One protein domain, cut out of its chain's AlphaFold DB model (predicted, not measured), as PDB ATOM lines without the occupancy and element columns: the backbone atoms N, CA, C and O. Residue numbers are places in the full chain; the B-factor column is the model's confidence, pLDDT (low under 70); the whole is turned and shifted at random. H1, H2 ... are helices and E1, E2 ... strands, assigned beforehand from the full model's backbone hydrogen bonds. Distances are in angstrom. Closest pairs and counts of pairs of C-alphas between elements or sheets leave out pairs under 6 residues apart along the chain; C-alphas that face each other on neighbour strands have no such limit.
ATOM      1  N   ASN A 132      12.358   8.722  28.607       87.31
ATOM      2  CA  ASN A 132      11.257   8.267  27.789       87.31
ATOM      3  C   ASN A 132      11.810   7.282  26.761       87.31
ATOM      4  O   ASN A 132      12.682   7.642  25.974       87.31
ATOM      5  N   THR A 133      11.324   6.045  26.794       90.62
ATOM      6  CA  THR A 133      11.692   5.024  25.816       90.62
ATOM      7  C   THR A 133      10.546   4.849  24.836       90.62
ATOM      8  O   THR A 133       9.427   4.520  25.230       90.62
ATOM      9  N   ILE A 134      10.846   5.041  23.557       92.94
ATOM     10  CA  ILE A 134       9.938   4.791  22.447       92.94
ATOM     11  C   ILE A 134      10.303   3.437  21.858       92.94
ATOM     12  O   ILE A 134      11.442   3.230  21.440       92.94
ATOM     13  N   GLU A 135       9.337   2.526  21.823       93.06
ATOM     14  CA  GLU A 135       9.515   1.189  21.271       93.06
ATOM     15  C   GLU A 135       8.576   0.970  20.089       93.06
ATOM     16  O   GLU A 135       7.375   1.232  20.185       93.06
ATOM     17  N   PHE A 136       9.108   0.475  18.975       94.56
ATOM     18  CA  PHE A 136       8.308   0.063  17.823       94.56
ATOM     19  C   PHE A 136       9.046  -0.986  16.997       94.56
ATOM     20  O   PHE A 136      10.245  -1.200  17.150       94.56
ATOM     21  N   VAL A 137       8.303  -1.682  16.143       92.94
ATOM     22  CA  VAL A 137       8.846  -2.734  15.284       92.94
ATOM     23  C   VAL A 137       9.191  -2.139  13.926       92.94
ATOM     24  O   VAL A 137       8.380  -1.417  13.344       92.94
ATOM     25  N   VAL A 138      10.383  -2.453  13.431       92.50
ATOM     26  CA  VAL A 138      10.867  -2.084  12.099       92.50
ATOM     27  C   VAL A 138      11.256  -3.339  11.324       92.50
ATOM     28  O   VAL A 138      11.555  -4.380  11.915       92.50
ATOM     29  N   ASN A 139      11.233  -3.246   9.996       91.69
ATOM     30  CA  ASN A 139      11.803  -4.287   9.141       91.69
ATOM     31  C   ASN A 139      13.303  -4.429   9.425       91.69
ATOM     32  O   ASN A 139      13.913  -3.531  10.009       91.69
ATOM     33  N   GLN A 140      13.889  -5.554   9.022       88.81
ATOM     34  CA  GLN A 140      15.326  -5.768   9.130       88.81
ATOM     35  C   GLN A 140      16.081  -4.621   8.440       88.81
ATOM     36  O   GLN A 140      16.028  -4.465   7.224       88.81
ATOM     37  N   ILE A 141      16.736  -3.806   9.258       91.56
ATOM     38  CA  ILE A 141      17.527  -2.636   8.885       91.56
ATOM     39  C   ILE A 141      18.805  -2.678   9.715       91.56
ATOM     40  O   ILE A 141      18.778  -3.143  10.864       91.56
ATOM     41  N   ASP A 142      19.910  -2.235   9.125       93.19
ATOM     42  CA  ASP A 142      21.172  -2.113   9.842       93.19
ATOM     43  C   ASP A 142      21.080  -1.039  10.944       93.19
ATOM     44  O   ASP A 142      20.325  -0.070  10.833       93.19
ATOM     45  N   GLU A 143      21.822  -1.219  12.039       91.50
ATOM     46  CA  GLU A 143      21.799  -0.284  13.170       91.50
ATOM     47  C   GLU A 143      22.302   1.109  12.770       91.50
ATOM     48  O   GLU A 143      21.714   2.107  13.196       91.50
ATOM     49  N   GLU A 144      23.331   1.192  11.919       92.75
ATOM     50  CA  GLU A 144      23.877   2.467  11.441       92.75
ATOM     51  C   GLU A 144      22.893   3.162  10.498       92.75
ATOM     52  O   GLU A 144      22.644   4.362  10.628       92.75
ATOM     53  N   GLU A 145      22.267   2.406   9.593       94.19
ATOM     54  CA  GLU A 145      21.243   2.931   8.686       94.19
ATOM     55  C   GLU A 145      20.022   3.450   9.461       94.19
ATOM     56  O   GLU A 145      19.542   4.561   9.213       94.19
ATOM     57  N   PHE A 146      19.554   2.692  10.456       94.25
ATOM     58  CA  PHE A 146      18.460   3.114  11.327       94.25
ATOM     59  C   PHE A 146      18.813   4.379  12.108       94.25
ATOM     60  O   PHE A 146      18.007   5.313  12.159       94.25
ATOM     61  N   GLN A 147      20.019   4.440  12.681       94.56
ATOM     62  CA  GLN A 147      20.499   5.622  13.391       94.56
ATOM     63  C   GLN A 147      20.540   6.847  12.468       94.56
ATOM     64  O   GLN A 147      19.975   7.882  12.825       94.56
ATOM     65  N   LEU A 148      21.131   6.730  11.274       94.88
ATOM     66  CA  LEU A 148      21.169   7.811  10.282       94.88
ATOM     67  C   LEU A 148      19.761   8.268   9.890       94.88
ATOM     68  O   LEU A 148      19.514   9.469   9.746       94.88
ATOM     69  N   HIS A 149      18.818   7.333   9.770       94.88
ATOM     70  CA  HIS A 149      17.438   7.662   9.445       94.88
ATOM     71  C   HIS A 149      16.735   8.425  10.575       94.88
ATOM     72  O   HIS A 149      16.097   9.452  10.327       94.88
ATOM     73  N   VAL A 150      16.882   7.971  11.826       95.75
ATOM     74  CA  VAL A 150      16.366   8.698  12.998       95.75
ATOM     75  C   VAL A 150      16.992  10.090  13.070       95.75
ATOM     76  O   VAL A 150      16.272  11.073  13.248       95.75
ATOM     77  N   GLU A 151      18.307  10.202  12.889       95.44
ATOM     78  CA  GLU A 151      19.005  11.486  12.893       95.44
ATOM     79  C   GLU A 151      18.501  12.427  11.797       95.44
ATOM     80  O   GLU A 151      18.277  13.602  12.083       95.44
ATOM     81  N   SER A 152      18.268  11.932  10.580       96.25
ATOM     82  CA  SER A 152      17.702  12.734   9.490       96.25
ATOM     83  C   SER A 152      16.280  13.203   9.816       96.25
ATOM     84  O   SER A 152      15.958  14.376   9.627       96.25
ATOM     85  N   ILE A 153      15.436  12.356  10.418       96.94
ATOM     86  CA  ILE A 153      14.108  12.790  10.883       96.94
ATOM     87  C   ILE A 153      14.239  13.902  11.937       96.94
ATOM     88  O   ILE A 153      13.537  14.912  11.861       96.94
ATOM     89  N   LEU A 154      15.123  13.754  12.924       97.25
ATOM     90  CA  LEU A 154      15.266  14.757  13.981       97.25
ATOM     91  C   LEU A 154      15.879  16.068  13.456       97.25
ATOM     92  O   LEU A 154      15.367  17.144  13.771       97.25
ATOM     93  N   LYS A 155      16.929  15.998  12.634       97.00
ATOM     94  CA  LYS A 155      17.655  17.162  12.100       97.00
ATOM     95  C   LYS A 155      16.907  17.838  10.958       97.00
ATOM     96  O   LYS A 155      16.628  19.030  11.027       97.00
ATOM     97  N   ASP A 156      16.563  17.083   9.923       96.75
ATOM     98  CA  ASP A 156      16.068  17.647   8.666       96.75
ATOM     99  C   ASP A 156      14.568  17.915   8.717       96.75
ATOM    100  O   ASP A 156      14.100  18.891   8.130       96.75
ATOM    101  N   ILE A 157      13.811  17.069   9.428       97.12
ATOM    102  CA  ILE A 157      12.374  17.282   9.601       97.12
ATOM    103  C   ILE A 157      12.098  18.074  10.868       97.12
ATOM    104  O   ILE A 157      11.440  19.100  10.784       97.12
ATOM    105  N   LEU A 158      12.529  17.631  12.048       97.44
ATOM    106  CA  LEU A 158      12.145  18.309  13.296       97.44
ATOM    107  C   LEU A 158      13.021  19.515  13.647       97.44
ATOM    108  O   LEU A 158      12.672  20.241  14.582       97.44
ATOM    109  N   LEU A 159      14.065  19.785  12.855       97.56
ATOM    110  CA  LEU A 159      14.964  20.934  12.995       97.56
ATOM    111  C   LEU A 159      15.719  20.937  14.330       97.56
ATOM    112  O   LEU A 159      15.929  21.988  14.939       97.56
ATOM    113  N   PHE A 160      16.093  19.749  14.807       96.81
ATOM    114  CA  PHE A 160      16.917  19.594  15.999       96.81
ATOM    115  C   PHE A 160      18.380  19.844  15.635       96.81
ATOM    116  O   PHE A 160      18.916  19.253  14.697       96.81
ATOM    117  N   GLU A 161      19.047  20.698  16.398       96.38
ATOM    118  CA  GLU A 161      20.457  21.013  16.200       96.38
ATOM    119  C   GLU A 161      21.298  20.022  16.999       96.38
ATOM    120  O   GLU A 161      21.232  19.990  18.225       96.38
ATOM    121  N   GLN A 162      22.085  19.186  16.324       94.44
ATOM    122  CA  GLN A 162      23.017  18.307  17.024       94.44
ATOM    123  C   GLN A 162      24.130  19.144  17.662       94.44
ATOM    124  O   GLN A 162      24.711  20.021  17.023       94.44
ATOM    125  N   ILE A 163      24.442  18.853  18.920       92.69
ATOM    126  CA  ILE A 163      25.451  19.571  19.699       92.69
ATOM    127  C   ILE A 163      26.520  18.601  20.190       92.69
ATOM    128  O   ILE A 163      26.228  17.466  20.560       92.69
ATOM    129  N   ASN A 164      27.768  19.060  20.230       85.94
ATOM    130  CA  ASN A 164      28.841  18.300  20.854       85.94
ATOM    131  C   ASN A 164      28.836  18.575  22.369       85.94
ATOM    132  O   ASN A 164      29.046  19.712  22.805       85.94
ATOM    133  N   TYR A 165      28.585  17.539  23.175       70.12
ATOM    134  CA  TYR A 165      28.455  17.656  24.631       70.12
ATOM    135  C   TYR A 165      29.722  18.198  25.308       70.12
ATOM    136  O   TYR A 165      29.629  18.902  26.318       70.12
ATOM    137  N   GLU A 166      30.901  17.971  24.718       67.44
ATOM    138  CA  GLU A 166      32.166  18.523  25.220       67.44
ATOM    139  C   GLU A 166      32.171  20.058  25.284       67.44
ATOM    140  O   GLU A 166      32.882  20.650  26.100       67.44
ATOM    141  N   MET A 167      31.363  20.724  24.452       57.44
ATOM    142  CA  MET A 167      31.233  22.182  24.473       57.44
ATOM    143  C   MET A 167      30.305  22.687  25.584       57.44
ATOM    144  O   MET A 167      30.421  23.841  26.002       57.44
ATOM    145  N   ILE A 168      29.394  21.842  26.073       60.16
ATOM    146  CA  ILE A 168      28.384  22.204  27.078       60.16
ATOM    147  C   ILE A 168      28.963  22.051  28.484       60.16
ATOM    148  O   ILE A 168      28.791  22.940  29.320       60.16
ATOM    149  N   SER A 169      29.716  20.976  28.735       59.59
ATOM    150  CA  SER A 169      30.351  20.732  30.038       59.59
ATOM    151  C   SER A 169      31.391  21.802  30.401       59.59
ATOM    152  O   SER A 169      31.518  22.161  31.572       59.59
ATOM    153  N   LYS A 170      32.067  22.388  29.403       55.34
ATOM    154  CA  LYS A 170      33.073  23.453  29.584       55.34
ATOM    155  C   LYS A 170      32.489  24.849  29.826       55.34
ATOM    156  O   LYS A 170      33.226  25.743  30.231       55.34
ATOM    157  N   GLU A 219      28.245   6.138  21.940       80.50
ATOM    158  CA  GLU A 219      28.043   7.585  22.103       80.50
ATOM    159  C   GLU A 219      26.560   8.005  22.110       80.50
ATOM    160  O   GLU A 219      25.858   7.897  21.107       80.50
ATOM    161  N   LYS A 220      26.076   8.537  23.244       90.12
ATOM    162  CA  LYS A 220      24.800   9.268  23.275       90.12
ATOM    163  C   LYS A 220      24.870  10.425  22.276       90.12
ATOM    164  O   LYS A 220      25.839  11.184  22.276       90.12
ATOM    165  N   ILE A 221      23.805  10.622  21.507       93.25
ATOM    166  CA  ILE A 221      23.676  11.765  20.600       93.25
ATOM    167  C   ILE A 221      22.955  12.885  21.343       93.25
ATOM    168  O   ILE A 221      21.931  12.650  21.983       93.25
ATOM    169  N   TYR A 222      23.465  14.110  21.257       93.50
ATOM    170  CA  TYR A 222      22.880  15.261  21.943       93.50
ATOM    171  C   TYR A 222      22.266  16.229  20.943       93.50
ATOM    172  O   TYR A 222      22.876  16.549  19.921       93.50
ATOM    173  N   PHE A 223      21.082  16.738  21.275       94.75
ATOM    174  CA  PHE A 223      20.376  17.733  20.480       94.75
ATOM    175  C   PHE A 223      19.950  18.936  21.316       94.75
ATOM    176  O   PHE A 223      19.586  18.821  22.491       94.75
ATOM    177  N   GLN A 224      19.954  20.087  20.656       94.38
ATOM    178  CA  GLN A 224      19.334  21.329  21.069       94.38
ATOM    179  C   GLN A 224      18.089  21.562  20.208       94.38
ATOM    180  O   GLN A 224      18.141  21.515  18.979       94.38
ATOM    181  N   VAL A 225      16.961  21.834  20.850       95.00
ATOM    182  CA  VAL A 225      15.687  22.095  20.181       95.00
ATOM    183  C   VAL A 225      15.291  23.536  20.441       95.00
ATOM    184  O   VAL A 225      15.098  23.933  21.590       95.00
ATOM    185  N   ASN A 226      15.174  24.310  19.363       95.62
ATOM    186  CA  ASN A 226      14.880  25.746  19.406       95.62
ATOM    187  C   ASN A 226      13.429  26.076  19.013       95.62
ATOM    188  O   ASN A 226      12.939  27.161  19.323       95.62
ATOM    189  N   TYR A 227      12.729  25.147  18.356       96.75
ATOM    190  CA  TYR A 227      11.418  25.387  17.751       96.75
ATOM    191  C   TYR A 227      10.420  24.300  18.150       96.75
ATOM    192  O   TYR A 227      10.772  23.121  18.215       96.75
ATOM    193  N   ARG A 228       9.154  24.672  18.354       95.88
ATOM    194  CA  ARG A 228       8.042  23.766  18.687       95.88
ATOM    195  C   ARG A 228       7.492  23.049  17.456       95.88
ATOM    196  O   ARG A 228       6.291  23.065  17.202       95.88
ATOM    197  N   THR A 229       8.355  22.381  16.692       97.06
ATOM    198  CA  THR A 229       7.969  21.691  15.444       97.06
ATOM    199  C   THR A 229       6.974  20.547  15.657       97.06
ATOM    200  O   THR A 229       6.374  20.076  14.694       97.06
ATOM    201  N   TRP A 230       6.751  20.102  16.898       96.19
ATOM    202  CA  TRP A 230       5.781  19.062  17.246       96.19
ATOM    203  C   TRP A 230       4.342  19.567  17.453       96.19
ATOM    204  O   TRP A 230       3.409  18.760  17.410       96.19
ATOM    205  N   GLN A 231       4.135  20.870  17.670       94.56
ATOM    206  CA  GLN A 231       2.810  21.465  17.896       94.56
ATOM    207  C   GLN A 231       2.225  22.027  16.593       94.56
ATOM    208  O   GLN A 231       2.943  22.280  15.632       94.56
ATOM    209  N   ASP A 232       0.892  22.103  16.525       95.31
ATOM    210  CA  ASP A 232       0.107  22.726  15.445       95.31
ATOM    211  C   ASP A 232       0.388  22.291  13.991       95.31
ATOM    212  O   ASP A 232      -0.217  22.807  13.044       95.31
ATOM    213  N   ARG A 233       1.164  21.215  13.790       96.12
ATOM    214  CA  ARG A 233       1.476  20.623  12.471       96.12
ATOM    215  C   ARG A 233       0.238  20.385  11.603       96.12
ATOM    216  O   ARG A 233       0.290  20.541  10.387       96.12
ATOM    217  N   ARG A 234      -0.905  20.033  12.210       94.38
ATOM    218  CA  ARG A 234      -2.170  19.756  11.498       94.38
ATOM    219  C   ARG A 234      -2.684  20.956  10.701       94.38
ATOM    220  O   ARG A 234      -3.266  20.754   9.635       94.38
ATOM    221  N   LYS A 235      -2.486  22.178  11.206       93.00
ATOM    222  CA  LYS A 235      -2.921  23.414  10.541       93.00
ATOM    223  C   LYS A 235      -2.149  23.618   9.236       93.00
ATOM    224  O   LYS A 235      -2.754  23.855   8.195       93.00
ATOM    225  N   HIS A 236      -0.831  23.440   9.288       94.50
ATOM    226  CA  HIS A 236       0.061  23.624   8.140       94.50
ATOM    227  C   HIS A 236       0.002  22.460   7.150       94.50
ATOM    228  O   HIS A 236       0.078  22.684   5.942       94.50
ATOM    229  N   LYS A 237      -0.219  21.233   7.642       94.50
ATOM    230  CA  LYS A 237      -0.315  20.027   6.813       94.50
ATOM    231  C   LYS A 237      -1.343  20.165   5.692       94.50
ATOM    232  O   LYS A 237      -1.010  19.914   4.544       94.50
ATOM    233  N   ARG A 238      -2.550  20.655   5.994       91.25
ATOM    234  CA  ARG A 238      -3.617  20.819   4.988       91.25
ATOM    235  C   ARG A 238      -3.259  21.815   3.882       91.25
ATOM    236  O   ARG A 238      -3.613  21.590   2.733       91.25
ATOM    237  N   SER A 239      -2.578  22.914   4.218       93.62
ATOM    238  CA  SER A 239      -2.131  23.896   3.216       93.62
ATOM    239  C   SER A 239      -1.047  23.295   2.324       93.62
ATOM    240  O   SER A 239      -1.171  23.346   1.104       93.62
ATOM    241  N   ILE A 240      -0.047  22.638   2.916       94.81
ATOM    242  CA  ILE A 240       1.068  22.048   2.162       94.81
ATOM    243  C   ILE A 240       0.596  20.882   1.284       94.81
ATOM    244  O   ILE A 240       1.049  20.762   0.153       94.81
ATOM    245  N   GLU A 241      -0.344  20.058   1.750       92.69
ATOM    246  CA  GLU A 241      -0.919  18.965   0.948       92.69
ATOM    247  C   GLU A 241      -1.679  19.463  -0.282       92.69
ATOM    248  O   GLU A 241      -1.674  18.806  -1.321       92.69
ATOM    249  N   ASN A 242      -2.310  20.634  -0.183       92.44
ATOM    250  CA  ASN A 242      -2.997  21.248  -1.314       92.44
ATOM    251  C   ASN A 242      -2.019  21.905  -2.297       92.44
ATOM    252  O   ASN A 242      -2.244  21.830  -3.505       92.44
ATOM    253  N   GLU A 243      -0.957  22.535  -1.786       94.56
ATOM    254  CA  GLU A 243       0.079  23.216  -2.576       94.56
ATOM    255  C   GLU A 243       1.017  22.225  -3.289       94.56
ATOM    256  O   GLU A 243       1.448  22.480  -4.412       94.56
ATOM    257  N   HIS A 244       1.299  21.075  -2.670       93.50
ATOM    258  CA  HIS A 244       2.289  20.105  -3.137       93.50
ATOM    259  C   HIS A 244       1.736  18.672  -3.082       93.50
ATOM    260  O   HIS A 244       2.002  17.913  -2.148       93.50
ATOM    261  N   LYS A 245       0.957  18.279  -4.096       91.38
ATOM    262  CA  LYS A 245       0.315  16.951  -4.132       91.38
ATOM    263  C   LYS A 245       1.297  15.800  -4.377       91.38
ATOM    264  O   LYS A 245       1.121  14.736  -3.792       91.38
ATOM    265  N   ASP A 246       2.351  16.047  -5.156       93.25
ATOM    266  CA  ASP A 246       3.249  15.000  -5.672       93.25
ATOM    267  C   ASP A 246       4.577  14.872  -4.906       93.25
ATOM    268  O   ASP A 246       5.470  14.135  -5.319       93.25
ATOM    269  N   ILE A 247       4.741  15.585  -3.787       94.50
ATOM    270  CA  ILE A 247       5.958  15.478  -2.970       94.50
ATOM    271  C   ILE A 247       5.892  14.278  -2.024       94.50
ATOM    272  O   ILE A 247       4.822  13.906  -1.527       94.50
ATOM    273  N   SER A 248       7.063  13.713  -1.729       93.25
ATOM    274  CA  SER A 248       7.201  12.623  -0.766       93.25
ATOM    275  C   SER A 248       6.716  13.044   0.625       93.25
ATOM    276  O   SER A 248       6.744  14.222   0.998       93.25
ATOM    277  N   THR A 249       6.296  12.067   1.433       92.19
ATOM    278  CA  THR A 249       5.906  12.301   2.833       92.19
ATOM    279  C   THR A 249       7.028  12.985   3.619       92.19
ATOM    280  O   THR A 249       6.756  13.861   4.435       92.19
ATOM    281  N   PHE A 250       8.284  12.626   3.339       93.31
ATOM    282  CA  PHE A 250       9.456  13.202   3.993       93.31
ATOM    283  C   PHE A 250       9.603  14.700   3.682       93.31
ATOM    284  O   PHE A 250       9.643  15.519   4.601       93.31
ATOM    285  N   GLU A 251       9.585  15.074   2.399       95.19
ATOM    286  CA  GLU A 251       9.674  16.480   1.973       95.19
ATOM    287  C   GLU A 251       8.484  17.301   2.476       95.19
ATOM    288  O   GLU A 251       8.630  18.446   2.905       95.19
ATOM    289  N   ARG A 252       7.293  16.698   2.513       95.56
ATOM    290  CA  ARG A 252       6.099  17.340   3.064       95.56
ATOM    291  C   ARG A 252       6.261  17.682   4.540       95.56
ATOM    292  O   ARG A 252       5.970  18.806   4.944       95.56
ATOM    293  N   GLU A 253       6.700  16.726   5.353       97.00
ATOM    294  CA  GLU A 253       6.879  16.947   6.789       97.00
ATOM    295  C   GLU A 253       8.021  17.935   7.078       97.00
ATOM    296  O   GLU A 253       7.915  18.724   8.022       97.00
ATOM    297  N   LYS A 254       9.052  17.965   6.224       97.12
ATOM    298  CA  LYS A 254      10.115  18.977   6.238       97.12
ATOM    299  C   LYS A 254       9.572  20.384   5.958       97.12
ATOM    300  O   LYS A 254       9.808  21.296   6.750       97.12
ATOM    301  N   LEU A 255       8.763  20.565   4.909       97.81
ATOM    302  CA  LEU A 255       8.108  21.851   4.610       97.81
ATOM    303  C   LEU A 255       7.193  22.325   5.748       97.81
ATOM    304  O   LEU A 255       7.163  23.520   6.048       97.81
ATOM    305  N   ILE A 256       6.472  21.407   6.406       97.69
ATOM    306  CA  ILE A 256       5.639  21.737   7.576       97.69
ATOM    307  C   ILE A 256       6.505  22.354   8.674       97.69
ATOM    308  O   ILE A 256       6.153  23.401   9.214       97.69
ATOM    309  N   SER A 257       7.643  21.739   8.985       97.88
ATOM    310  CA  SER A 257       8.536  22.242  10.024       97.88
ATOM    311  C   SER A 257       9.190  23.573   9.668       97.88
ATOM    312  O   SER A 257       9.328  24.410  10.554       97.88
ATOM    313  N   TYR A 258       9.536  23.814   8.400       97.88
ATOM    314  CA  TYR A 258      10.028  25.130   7.976       97.88
ATOM    315  C   TYR A 258       8.958  26.218   8.112       97.88
ATOM    316  O   TYR A 258       9.255  27.275   8.660       97.88
ATOM    317  N   LYS A 259       7.697  25.948   7.733       97.12
ATOM    318  CA  LYS A 259       6.602  26.910   7.972       97.12
ATOM    319  C   LYS A 259       6.416  27.209   9.468       97.12
ATOM    320  O   LYS A 259       6.117  28.344   9.817       97.12
ATOM    321  N   LEU A 260       6.595  26.211  10.341       96.81
ATOM    322  CA  LEU A 260       6.545  26.397  11.798       96.81
ATOM    323  C   LEU A 260       7.759  27.173  12.325       96.81
ATOM    324  O   LEU A 260       7.614  27.968  13.242       96.81
ATOM    325  N   LYS A 261       8.946  26.973  11.747       96.94
ATOM    326  CA  LYS A 261      10.158  27.724  12.099       96.94
ATOM    327  C   LYS A 261       9.993  29.221  11.837       96.94
ATOM    328  O   LYS A 261      10.439  30.023  12.647       96.94
ATOM    329  N   ASP A 262       9.360  29.593  10.729       96.62
ATOM    330  CA  ASP A 262       9.157  31.001  10.368       96.62
ATOM    331  C   ASP A 262       8.111  31.702  11.260       96.62
ATOM    332  O   ASP A 262       8.049  32.933  11.315       96.62
ATOM    333  N   ASP A 263       7.309  30.928  11.996       96.12
ATOM    334  CA  ASP A 263       6.329  31.436  12.946       96.12
ATOM    335  C   ASP A 263       6.986  31.761  14.302       96.12
ATOM    336  O   ASP A 263       7.542  30.908  15.004       96.12
ATOM    337  N   LYS A 264       6.904  33.033  14.705       95.06
ATOM    338  CA  LYS A 264       7.482  33.522  15.964       95.06
ATOM    339  C   LYS A 264       6.902  32.818  17.188       95.06
ATOM    340  O   LYS A 264       7.646  32.585  18.138       95.06
ATOM    341  N   ASP A 265       5.639  32.407  17.135       94.56
ATOM    342  CA  ASP A 265       4.956  31.762  18.263       94.56
ATOM    343  C   ASP A 265       5.511  30.357  18.560       94.56
ATOM    344  O   ASP A 265       5.369  29.834  19.670       94.56
ATOM    345  N   HIS A 266       6.203  29.756  17.589       95.12
ATOM    346  CA  HIS A 266       6.815  28.438  17.721       95.12
ATOM    347  C   HIS A 266       8.267  28.492  18.202       95.12
ATOM    348  O   HIS A 266       8.855  27.441  18.460       95.12
ATOM    349  N   HIS A 267       8.855  29.676  18.373       95.88
ATOM    350  CA  HIS A 267      10.187  29.797  18.953       95.88
ATOM    351  C   HIS A 267      10.146  29.520  20.457       95.88
ATOM    352  O   HIS A 267       9.281  29.998  21.197       95.88
ATOM    353  N   LEU A 268      11.097  28.723  20.936       91.69
ATOM    354  CA  LEU A 268      11.273  28.507  22.362       91.69
ATOM    355  C   LEU A 268      12.080  29.661  22.958       91.69
ATOM    356  O   LEU A 268      13.181  29.953  22.504       91.69
ATOM    357  N   GLU A 269      11.569  30.271  24.032       91.25
ATOM    358  CA  GLU A 269      12.317  31.284  24.795       91.25
ATOM    359  C   GLU A 269      13.631  30.726  25.359       91.25
ATOM    360  O   GLU A 269      14.622  31.440  25.492       91.25
ATOM    361  N   LYS A 270      13.628  29.434  25.706       89.75
ATOM    362  CA  LYS A 270      14.803  28.688  26.150       89.75
ATOM    363  C   LYS A 270      14.868  27.359  25.408       89.75
ATOM    364  O   LYS A 270      13.851  26.659  25.398       89.75
ATOM    365  N   PRO A 271      16.034  26.996  24.853       90.44
ATOM    366  CA  PRO A 271      16.190  25.738  24.150       90.44
ATOM    367  C   PRO A 271      15.992  24.537  25.072       90.44
ATOM    368  O   PRO A 271      16.341  24.562  26.256       90.44
ATOM    369  N   ILE A 272      15.477  23.465  24.486       90.06
ATOM    370  CA  ILE A 272      15.407  22.146  25.106       90.06
ATOM    371  C   ILE A 272      16.678  21.380  24.752       90.06
ATOM    372  O   ILE A 272      17.028  21.266  23.582       90.06
ATOM    373  N   TYR A 273      17.335  20.816  25.761       90.38
ATOM    374  CA  TYR A 273      18.484  19.936  25.574       90.38
ATOM    375  C   TYR A 273      18.087  18.496  25.869       90.38
ATOM    376  O   TYR A 273      17.585  18.193  26.958       90.38
ATOM    377  N   LEU A 274      18.320  17.617  24.899       91.44
ATOM    378  CA  LEU A 274      17.999  16.200  24.991       91.44
ATOM    379  C   LEU A 274      19.195  15.352  24.573       91.44
ATOM    380  O   LEU A 274      19.944  15.710  23.667       91.44
ATOM    381  N   SER A 275      19.358  14.219  25.240       92.44
ATOM    382  CA  SER A 275      20.234  13.141  24.800       92.44
ATOM    383  C   SER A 275      19.398  11.969  24.317       92.44
ATOM    384  O   SER A 275      18.342  11.677  24.882       92.44
ATOM    385  N   MET A 276      19.887  11.300  23.287       94.12
ATOM    386  CA  MET A 276      19.249  10.171  22.641       94.12
ATOM    387  C   MET A 276      20.208   8.982  22.626       94.12
ATOM    388  O   MET A 276      21.399   9.134  22.358       94.12
ATOM    389  N   ASP A 277      19.663   7.808  22.913       93.50
ATOM    390  CA  ASP A 277      20.325   6.510  22.808       93.50
ATOM    391  C   ASP A 277      19.435   5.602  21.952       93.50
ATOM    392  O   ASP A 277      18.222   5.538  22.174       93.50
ATOM    393  N   ILE A 278      20.020   4.954  20.950       93.06
ATOM    394  CA  ILE A 278      19.312   4.117  19.981       93.06
ATOM    395  C   ILE A 278      19.792   2.683  20.140       93.06
ATOM    396  O   ILE A 278      20.991   2.423  20.178       93.06
ATOM    397  N   LYS A 279      18.843   1.747  20.199       91.56
ATOM    398  CA  LYS A 279      19.120   0.311  20.213       91.56
ATOM    399  C   LYS A 279      18.169  -0.418  19.278       91.56
ATOM    400  O   LYS A 279      16.957  -0.211  19.337       91.56
ATOM    401  N   LEU A 280      18.713  -1.310  18.456       90.25
ATOM    402  CA  LEU A 280      17.939  -2.311  17.729       90.25
ATOM    403  C   LEU A 280      18.115  -3.664  18.415       90.25
ATOM    404  O   LEU A 280      19.235  -4.114  18.642       90.25
ATOM    405  N   VAL A 281      17.001  -4.308  18.754       87.88
ATOM    406  CA  VAL A 281      16.981  -5.638  19.367       87.88
ATOM    407  C   VAL A 281      16.268  -6.595  18.410       87.88
ATOM    408  O   VAL A 281      15.113  -6.332  18.075       87.88
ATOM    409  N   PRO A 282      16.894  -7.693  17.956       86.31
ATOM    410  CA  PRO A 282      16.218  -8.663  17.095       86.31
ATOM    411  C   PRO A 282      15.025  -9.300  17.826       86.31
ATOM    412  O   PRO A 282      15.119  -9.622  19.015       86.31
ATOM    413  N   LEU A 283      13.893  -9.469  17.136       86.69
ATOM    414  CA  LEU A 283      12.726 -10.158  17.696       86.69
ATOM    415  C   LEU A 283      12.921 -11.676  17.617       86.69
ATOM    416  O   LEU A 283      13.221 -12.216  16.560       86.69
ATOM    417  N   ILE A 284      12.705 -12.370  18.739       83.06
ATOM    418  CA  ILE A 284      12.841 -13.837  18.825       83.06
ATOM    419  C   ILE A 284      11.816 -14.540  17.916       83.06
ATOM    420  O   ILE A 284      12.113 -15.588  17.352       83.06
ATOM    421  N   ASP A 285      10.639 -13.935  17.740       80.88
ATOM    422  CA  ASP A 285       9.503 -14.550  17.044       80.88
ATOM    423  C   ASP A 285       9.480 -14.292  15.523       80.88
ATOM    424  O   ASP A 285       8.702 -14.924  14.811       80.88
ATOM    425  N   ASP A 286      10.300 -13.369  15.004       83.44
ATOM    426  CA  ASP A 286      10.313 -13.002  13.580       83.44
ATOM    427  C   ASP A 286      11.709 -12.526  13.153       83.44
ATOM    428  O   ASP A 286      12.104 -11.392  13.427       83.44
ATOM    429  N   SER A 287      12.453 -13.392  12.454       82.31
ATOM    430  CA  SER A 287      13.838 -13.129  12.034       82.31
ATOM    431  C   SER A 287      13.989 -11.926  11.103       82.31
ATOM    432  O   SER A 287      15.100 -11.427  10.934       82.31
ATOM    433  N   ASN A 288      12.895 -11.461  10.494       87.88
ATOM    434  CA  ASN A 288      12.909 -10.361   9.532       87.88
ATOM    435  C   ASN A 288      12.532  -9.016  10.172       87.88
ATOM    436  O   ASN A 288      12.355  -8.024   9.457       87.88
ATOM    437  N   LYS A 289      12.367  -8.967  11.500       88.81
ATOM    438  CA  LYS A 289      11.960  -7.761  12.222       88.81
ATOM    439  C   LYS A 289      12.879  -7.462  13.395       88.81
ATOM    440  O   LYS A 289      13.256  -8.335  14.173       88.81
ATOM    441  N   ASN A 290      13.148  -6.175  13.570       90.44
ATOM    442  CA  ASN A 290      13.873  -5.646  14.714       90.44
ATOM    443  C   ASN A 290      12.915  -4.829  15.591       90.44
ATOM    444  O   ASN A 290      12.076  -4.071  15.100       90.44
ATOM    445  N   LYS A 291      13.040  -4.969  16.910       92.62
ATOM    446  CA  LYS A 291      12.437  -4.058  17.881       92.62
ATOM    447  C   LYS A 291      13.380  -2.873  18.054       92.62
ATOM    448  O   LYS A 291      14.453  -3.004  18.642       92.62
ATOM    449  N   ALA A 292      12.973  -1.718  17.549       93.12
ATOM    450  CA  ALA A 292      13.665  -0.466  17.785       93.12
ATOM    451  C   ALA A 292      13.305   0.091  19.165       93.12
ATOM    452  O   ALA A 292      12.131   0.146  19.535       93.12
ATOM    453  N   GLN A 293      14.320   0.519  19.910       93.19
ATOM    454  CA  GLN A 293      14.203   1.226  21.178       93.19
ATOM    455  C   GLN A 293      14.981   2.538  21.078       93.19
ATOM    456  O   GLN A 293      16.200   2.535  20.914       93.19
ATOM    457  N   ILE A 294      14.281   3.663  21.190       94.12
ATOM    458  CA  ILE A 294      14.891   4.995  21.210       94.12
ATOM    459  C   ILE A 294      14.626   5.606  22.576       94.12
ATOM    460  O   ILE A 294      13.476   5.832  22.953       94.12
ATOM    461  N   ARG A 295      15.689   5.866  23.329       92.94
ATOM    462  CA  ARG A 295      15.614   6.415  24.678       92.94
ATOM    463  C   ARG A 295      16.016   7.881  24.666       92.94
ATOM    464  O   ARG A 295      17.155   8.215  24.361       92.94
ATOM    465  N   PHE A 296      15.075   8.736  25.040       91.81
ATOM    466  CA  PHE A 296      15.263  10.169  25.212       91.81
ATOM    467  C   PHE A 296      15.447  10.505  26.684       91.81
ATOM    468  O   PHE A 296      14.706  10.027  27.542       91.81
ATOM    469  N   GLU A 297      16.410  11.368  26.969       89.00
ATOM    470  CA  GLU A 297      16.704  11.855  28.309       89.00
ATOM    471  C   GLU A 297      16.874  13.374  28.268       89.00
ATOM    472  O   GLU A 297      17.565  13.924  27.409       89.00
ATOM    473  N   PHE A 298      16.216  14.058  29.198       84.25
ATOM    474  CA  PHE A 298      16.200  15.511  29.264       84.25
ATOM    475  C   PHE A 298      17.342  16.037  30.138       84.25
ATOM    476  O   PHE A 298      17.589  15.516  31.225       84.25
ATOM    477  N   GLN A 299      18.020  17.090  29.676       80.56
ATOM    478  CA  GLN A 299      19.219  17.624  30.335       80.56
ATOM    479  C   GLN A 299      18.954  18.887  31.180       80.56
ATOM    480  O   GLN A 299      19.862  19.384  31.843       80.56
ATOM    481  N   THR A 300      17.734  19.443  31.177       70.75
ATOM    482  CA  THR A 300      17.408  20.667  31.946       70.75
ATOM    483  C   THR A 300      16.231  20.457  32.896       70.75
ATOM    484  O   THR A 300      15.423  19.579  32.690       70.75
ATOM    485  N   ASN A 301      16.074  21.253  33.953       63.09
ATOM    486  CA  ASN A 301      14.982  21.027  34.921       63.09
ATOM    487  C   ASN A 301      13.732  21.891  34.660       63.09
ATOM    488  O   ASN A 301      12.725  21.749  35.344       63.09
ATOM    489  N   GLN A 302      13.783  22.821  33.699       60.78
ATOM    490  CA  GLN A 302      12.858  23.966  33.679       60.78
ATOM    491  C   GLN A 302      11.614  23.807  32.784       60.78
ATOM    492  O   GLN A 302      10.742  24.668  32.840       60.78
ATOM    493  N   GLN A 303      11.484  22.747  31.973       62.75
ATOM    494  CA  GLN A 303      10.409  22.649  30.963       62.75
ATOM    495  C   GLN A 303       9.732  21.268  30.879       62.75
ATOM    496  O   GLN A 303       9.517  20.728  29.794       62.75
ATOM    497  N   HIS A 304       9.338  20.702  32.024       65.31
ATOM    498  CA  HIS A 304       8.735  19.363  32.075       65.31
ATOM    499  C   HIS A 304       7.486  19.211  31.178       65.31
ATOM    500  O   HIS A 304       7.313  18.178  30.542       65.31
ATOM    501  N   GLN A 305       6.620  20.226  31.074       78.31
ATOM    502  CA  GLN A 305       5.390  20.112  30.276       78.31
ATOM    503  C   GLN A 305       5.665  20.027  28.765       78.31
ATOM    504  O   GLN A 305       5.151  19.131  28.103       78.31
ATOM    505  N   LEU A 306       6.524  20.902  28.233       82.81
ATOM    506  CA  LEU A 306       6.900  20.877  26.813       82.81
ATOM    507  C   LEU A 306       7.627  19.579  26.446       82.81
ATOM    508  O   LEU A 306       7.450  19.067  25.344       82.81
ATOM    509  N   PHE A 307       8.404  19.026  27.380       82.62
ATOM    510  CA  PHE A 307       9.049  17.730  27.206       82.62
ATOM    511  C   PHE A 307       8.043  16.574  27.137       82.62
ATOM    512  O   PHE A 307       8.171  15.703  26.276       82.62
ATOM    513  N   VAL A 308       7.024  16.562  28.003       84.88
ATOM    514  CA  VAL A 308       5.955  15.550  27.946       84.88
ATOM    515  C   VAL A 308       5.230  15.618  26.602       84.88
ATOM    516  O   VAL A 308       5.031  14.584  25.966       84.88
ATOM    517  N   ASP A 309       4.914  16.822  26.122       90.88
ATOM    518  CA  ASP A 309       4.264  17.004  24.822       90.88
ATOM    519  C   ASP A 309       5.162  16.547  23.663       90.88
ATOM    520  O   ASP A 309       4.702  15.849  22.756       90.88
ATOM    521  N   LEU A 310       6.453  16.898  23.702       93.25
ATOM    522  CA  LEU A 310       7.428  16.498  22.688       93.25
ATOM    523  C   LEU A 310       7.620  14.978  22.661       93.25
ATOM    524  O   LEU A 310       7.572  14.367  21.597       93.25
ATOM    525  N   THR A 311       7.822  14.346  23.815       90.75
ATOM    526  CA  THR A 311       8.017  12.890  23.888       90.75
ATOM    527  C   THR A 311       6.759  12.126  23.496       90.75
ATOM    528  O   THR A 311       6.849  11.135  22.769       90.75
ATOM    529  N   HIS A 312       5.577  12.611  23.888       91.75
ATOM    530  CA  HIS A 312       4.309  12.062  23.419       91.75
ATOM    531  C   HIS A 312       4.183  12.171  21.895       91.75
ATOM    532  O   HIS A 312       3.817  11.198  21.232       91.75
ATOM    533  N   PHE A 313       4.547  13.323  21.324       96.19
ATOM    534  CA  PHE A 313       4.588  13.496  19.877       96.19
ATOM    535  C   PHE A 313       5.550  12.507  19.214       96.19
ATOM    536  O   PHE A 313       5.125  11.790  18.312       96.19
ATOM    537  N   LEU A 314       6.801  12.411  19.676       95.88
ATOM    538  CA  LEU A 314       7.799  11.492  19.117       95.88
ATOM    539  C   LEU A 314       7.325  10.035  19.184       95.88
ATOM    540  O   LEU A 314       7.514   9.295  18.219       95.88
ATOM    541  N   THR A 315       6.639   9.654  20.268       94.44
ATOM    542  CA  THR A 315       6.080   8.301  20.458       94.44
ATOM    543  C   THR A 315       5.075   7.951  19.365       94.44
ATOM    544  O   THR A 315       5.010   6.813  18.911       94.44
ATOM    545  N   LEU A 316       4.294   8.932  18.912       95.25
ATOM    546  CA  LEU A 316       3.305   8.751  17.849       95.25
ATOM    547  C   LEU A 316       3.871   9.007  16.449       95.25
ATOM    548  O   LEU A 316       3.300   8.527  15.467       95.25
ATOM    549  N   TYR A 317       4.918   9.821  16.347       96.31
ATOM    550  CA  TYR A 317       5.441  10.341  15.090       96.31
ATOM    551  C   TYR A 317       6.515   9.436  14.492       96.31
ATOM    552  O   TYR A 317       6.400   9.077  13.321       96.31
ATOM    553  N   LEU A 318       7.511   9.017  15.282       95.50
ATOM    554  CA  LEU A 318       8.618   8.201  14.778       95.50
ATOM    555  C   LEU A 318       8.131   6.886  14.160       95.50
ATOM    556  O   LEU A 318       8.451   6.670  12.993       95.50
ATOM    557  N   PRO A 319       7.271   6.069  14.811       95.31
ATOM    558  CA  PRO A 319       6.799   4.826  14.197       95.31
ATOM    559  C   PRO A 319       6.138   5.052  12.830       95.31
ATOM    560  O   PRO A 319       6.358   4.284  11.900       95.31
ATOM    561  N   LYS A 320       5.388   6.152  12.669       94.12
ATOM    562  CA  LYS A 320       4.713   6.488  11.405       94.12
ATOM    563  C   LYS A 320       5.678   6.836  10.279       94.12
ATOM    564  O   LYS A 320       5.344   6.611   9.117       94.12
ATOM    565  N   MET A 321       6.832   7.413  10.599       94.00
ATOM    566  CA  MET A 321       7.843   7.743   9.595       94.00
ATOM    567  C   MET A 321       8.525   6.487   9.047       94.00
ATOM    568  O   MET A 321       8.853   6.463   7.866       94.00
ATOM    569  N   PHE A 322       8.640   5.432   9.858       90.31
ATOM    570  CA  PHE A 322       9.183   4.141   9.427       90.31
ATOM    571  C   PHE A 322       8.143   3.248   8.732       90.31
ATOM    572  O   PHE A 322       8.495   2.514   7.817       90.31
ATOM    573  N   THR A 323       6.855   3.320   9.094       86.06
ATOM    574  CA  THR A 323       5.816   2.493   8.438       86.06
ATOM    575  C   THR A 323       5.391   3.001   7.061       86.06
ATOM    576  O   THR A 323       4.879   2.227   6.262       86.06
ATOM    577  N   ASN A 324       5.530   4.303   6.794       74.50
ATOM    578  CA  ASN A 324       5.029   4.929   5.564       74.50
ATOM    579  C   ASN A 324       6.059   4.971   4.429       74.50
ATOM    580  O   ASN A 324       5.811   5.628   3.415       74.50
ATOM    581  N   GLN A 325       7.211   4.322   4.588       66.69
ATOM    582  CA  GLN A 325       8.159   4.210   3.492       66.69
ATOM    583  C   GLN A 325       7.693   3.129   2.516       66.69
ATOM    584  O   GLN A 325       7.349   2.027   2.953       66.69
TER     585      GLN A 325
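Overview. This is residues 132 to 170 and 219 to 325 of the 328 residues of the protein "Hypothetical protein" of Adineta steineri (UniProt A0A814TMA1). A twisted four-stranded sheet curls round the long helix H5, and H1 lies over the same face beside it, slantwise to the strands. H3 and H4, which follow each other between E2 and E3 along the chain, pack on each other at a steep tilt, with H4 touching the last residues of H1, 156 to 157, and H3 apart from H1, while the small H2 lies away from the other helices. The 146 printed residues hold five named helices and four named strands in the order E1 H1 H2 E2 H3 H4 E3 E4 H5; the sheet runs E1 E4 E3 E2, antiparallel throughout. The class is mixed, helices and strands, and the whole is compact, with a radius of gyration of the C-alphas of 16.0 A and a flat outline of 47 by 47 by 24 A.

Along the chain. E1, residues 132 to 139, begins with C-alpha 132 at (11.257, 8.267, 27.789) and is 22.5 A long. H1 is residues 143 to 157, 20.3 A, and H2 residues 165 to 169. After the cut come E2, residues 221 to 227, H3, residues 233 to 243, and H4, residues 249 to 261. E3, residues 267 to 282, starts at C-alpha 267 (10.187, 29.797, 18.953), bends by 99 degrees at residue 270 and is 39.0 A long. E4, residues 289 to 298, and H5, residues 304 to 323, are each 29.2 A; C-alpha 323 is at (5.816, 2.493, 8.438).

Arrangement. E3 and E4 form a hairpin, with N 293 and O 279 at 2.8 A. E1 is an edge strand beside E4, with N 134 and O 294 at 2.8 A; E2 is the other, beside E3, with N 223 and O 274 at 2.8 A. H1 and H5 on one face make two layers, helices over one face of a sheet. The closest C-alphas of E1 and H5, Ile 134 and Thr 315, are 5.6 A apart. H1 has a height over the sheet of 7.2 A and, on the local plane, stands at 51 degrees to E4. H1 touches H4 with residues 156 to 157 alone, C-alphas 157 and 254 being closest at 4.4 A. H3 and H4 touch at a steep tilt of 62 degrees, opposite ways, closest at C-alphas 236 and 256, 5.9 A. H4 only grazes the sheet, with residues 257 to 261; H2 is only just not on it, with 4 pairs of C-alphas within 10 A. Every O i to N i+4 pair is within hydrogen-bond range in H1, H2 and H4; H3 has 5 of 7 and H5 14 of 16.

Size, cuts and confidence. The C-alphas farthest apart, of Lys 264 and Asp 285, are 48.1 A apart. Residues 171 to 218 are not printed, and C-alphas 170 and 219 stand 18.2 A apart across this cut. Of the links printed whole, none is long. Mean pLDDT of the printed part is 90.1; residues 166 to 170, 301 to 304 and 325 are under 70.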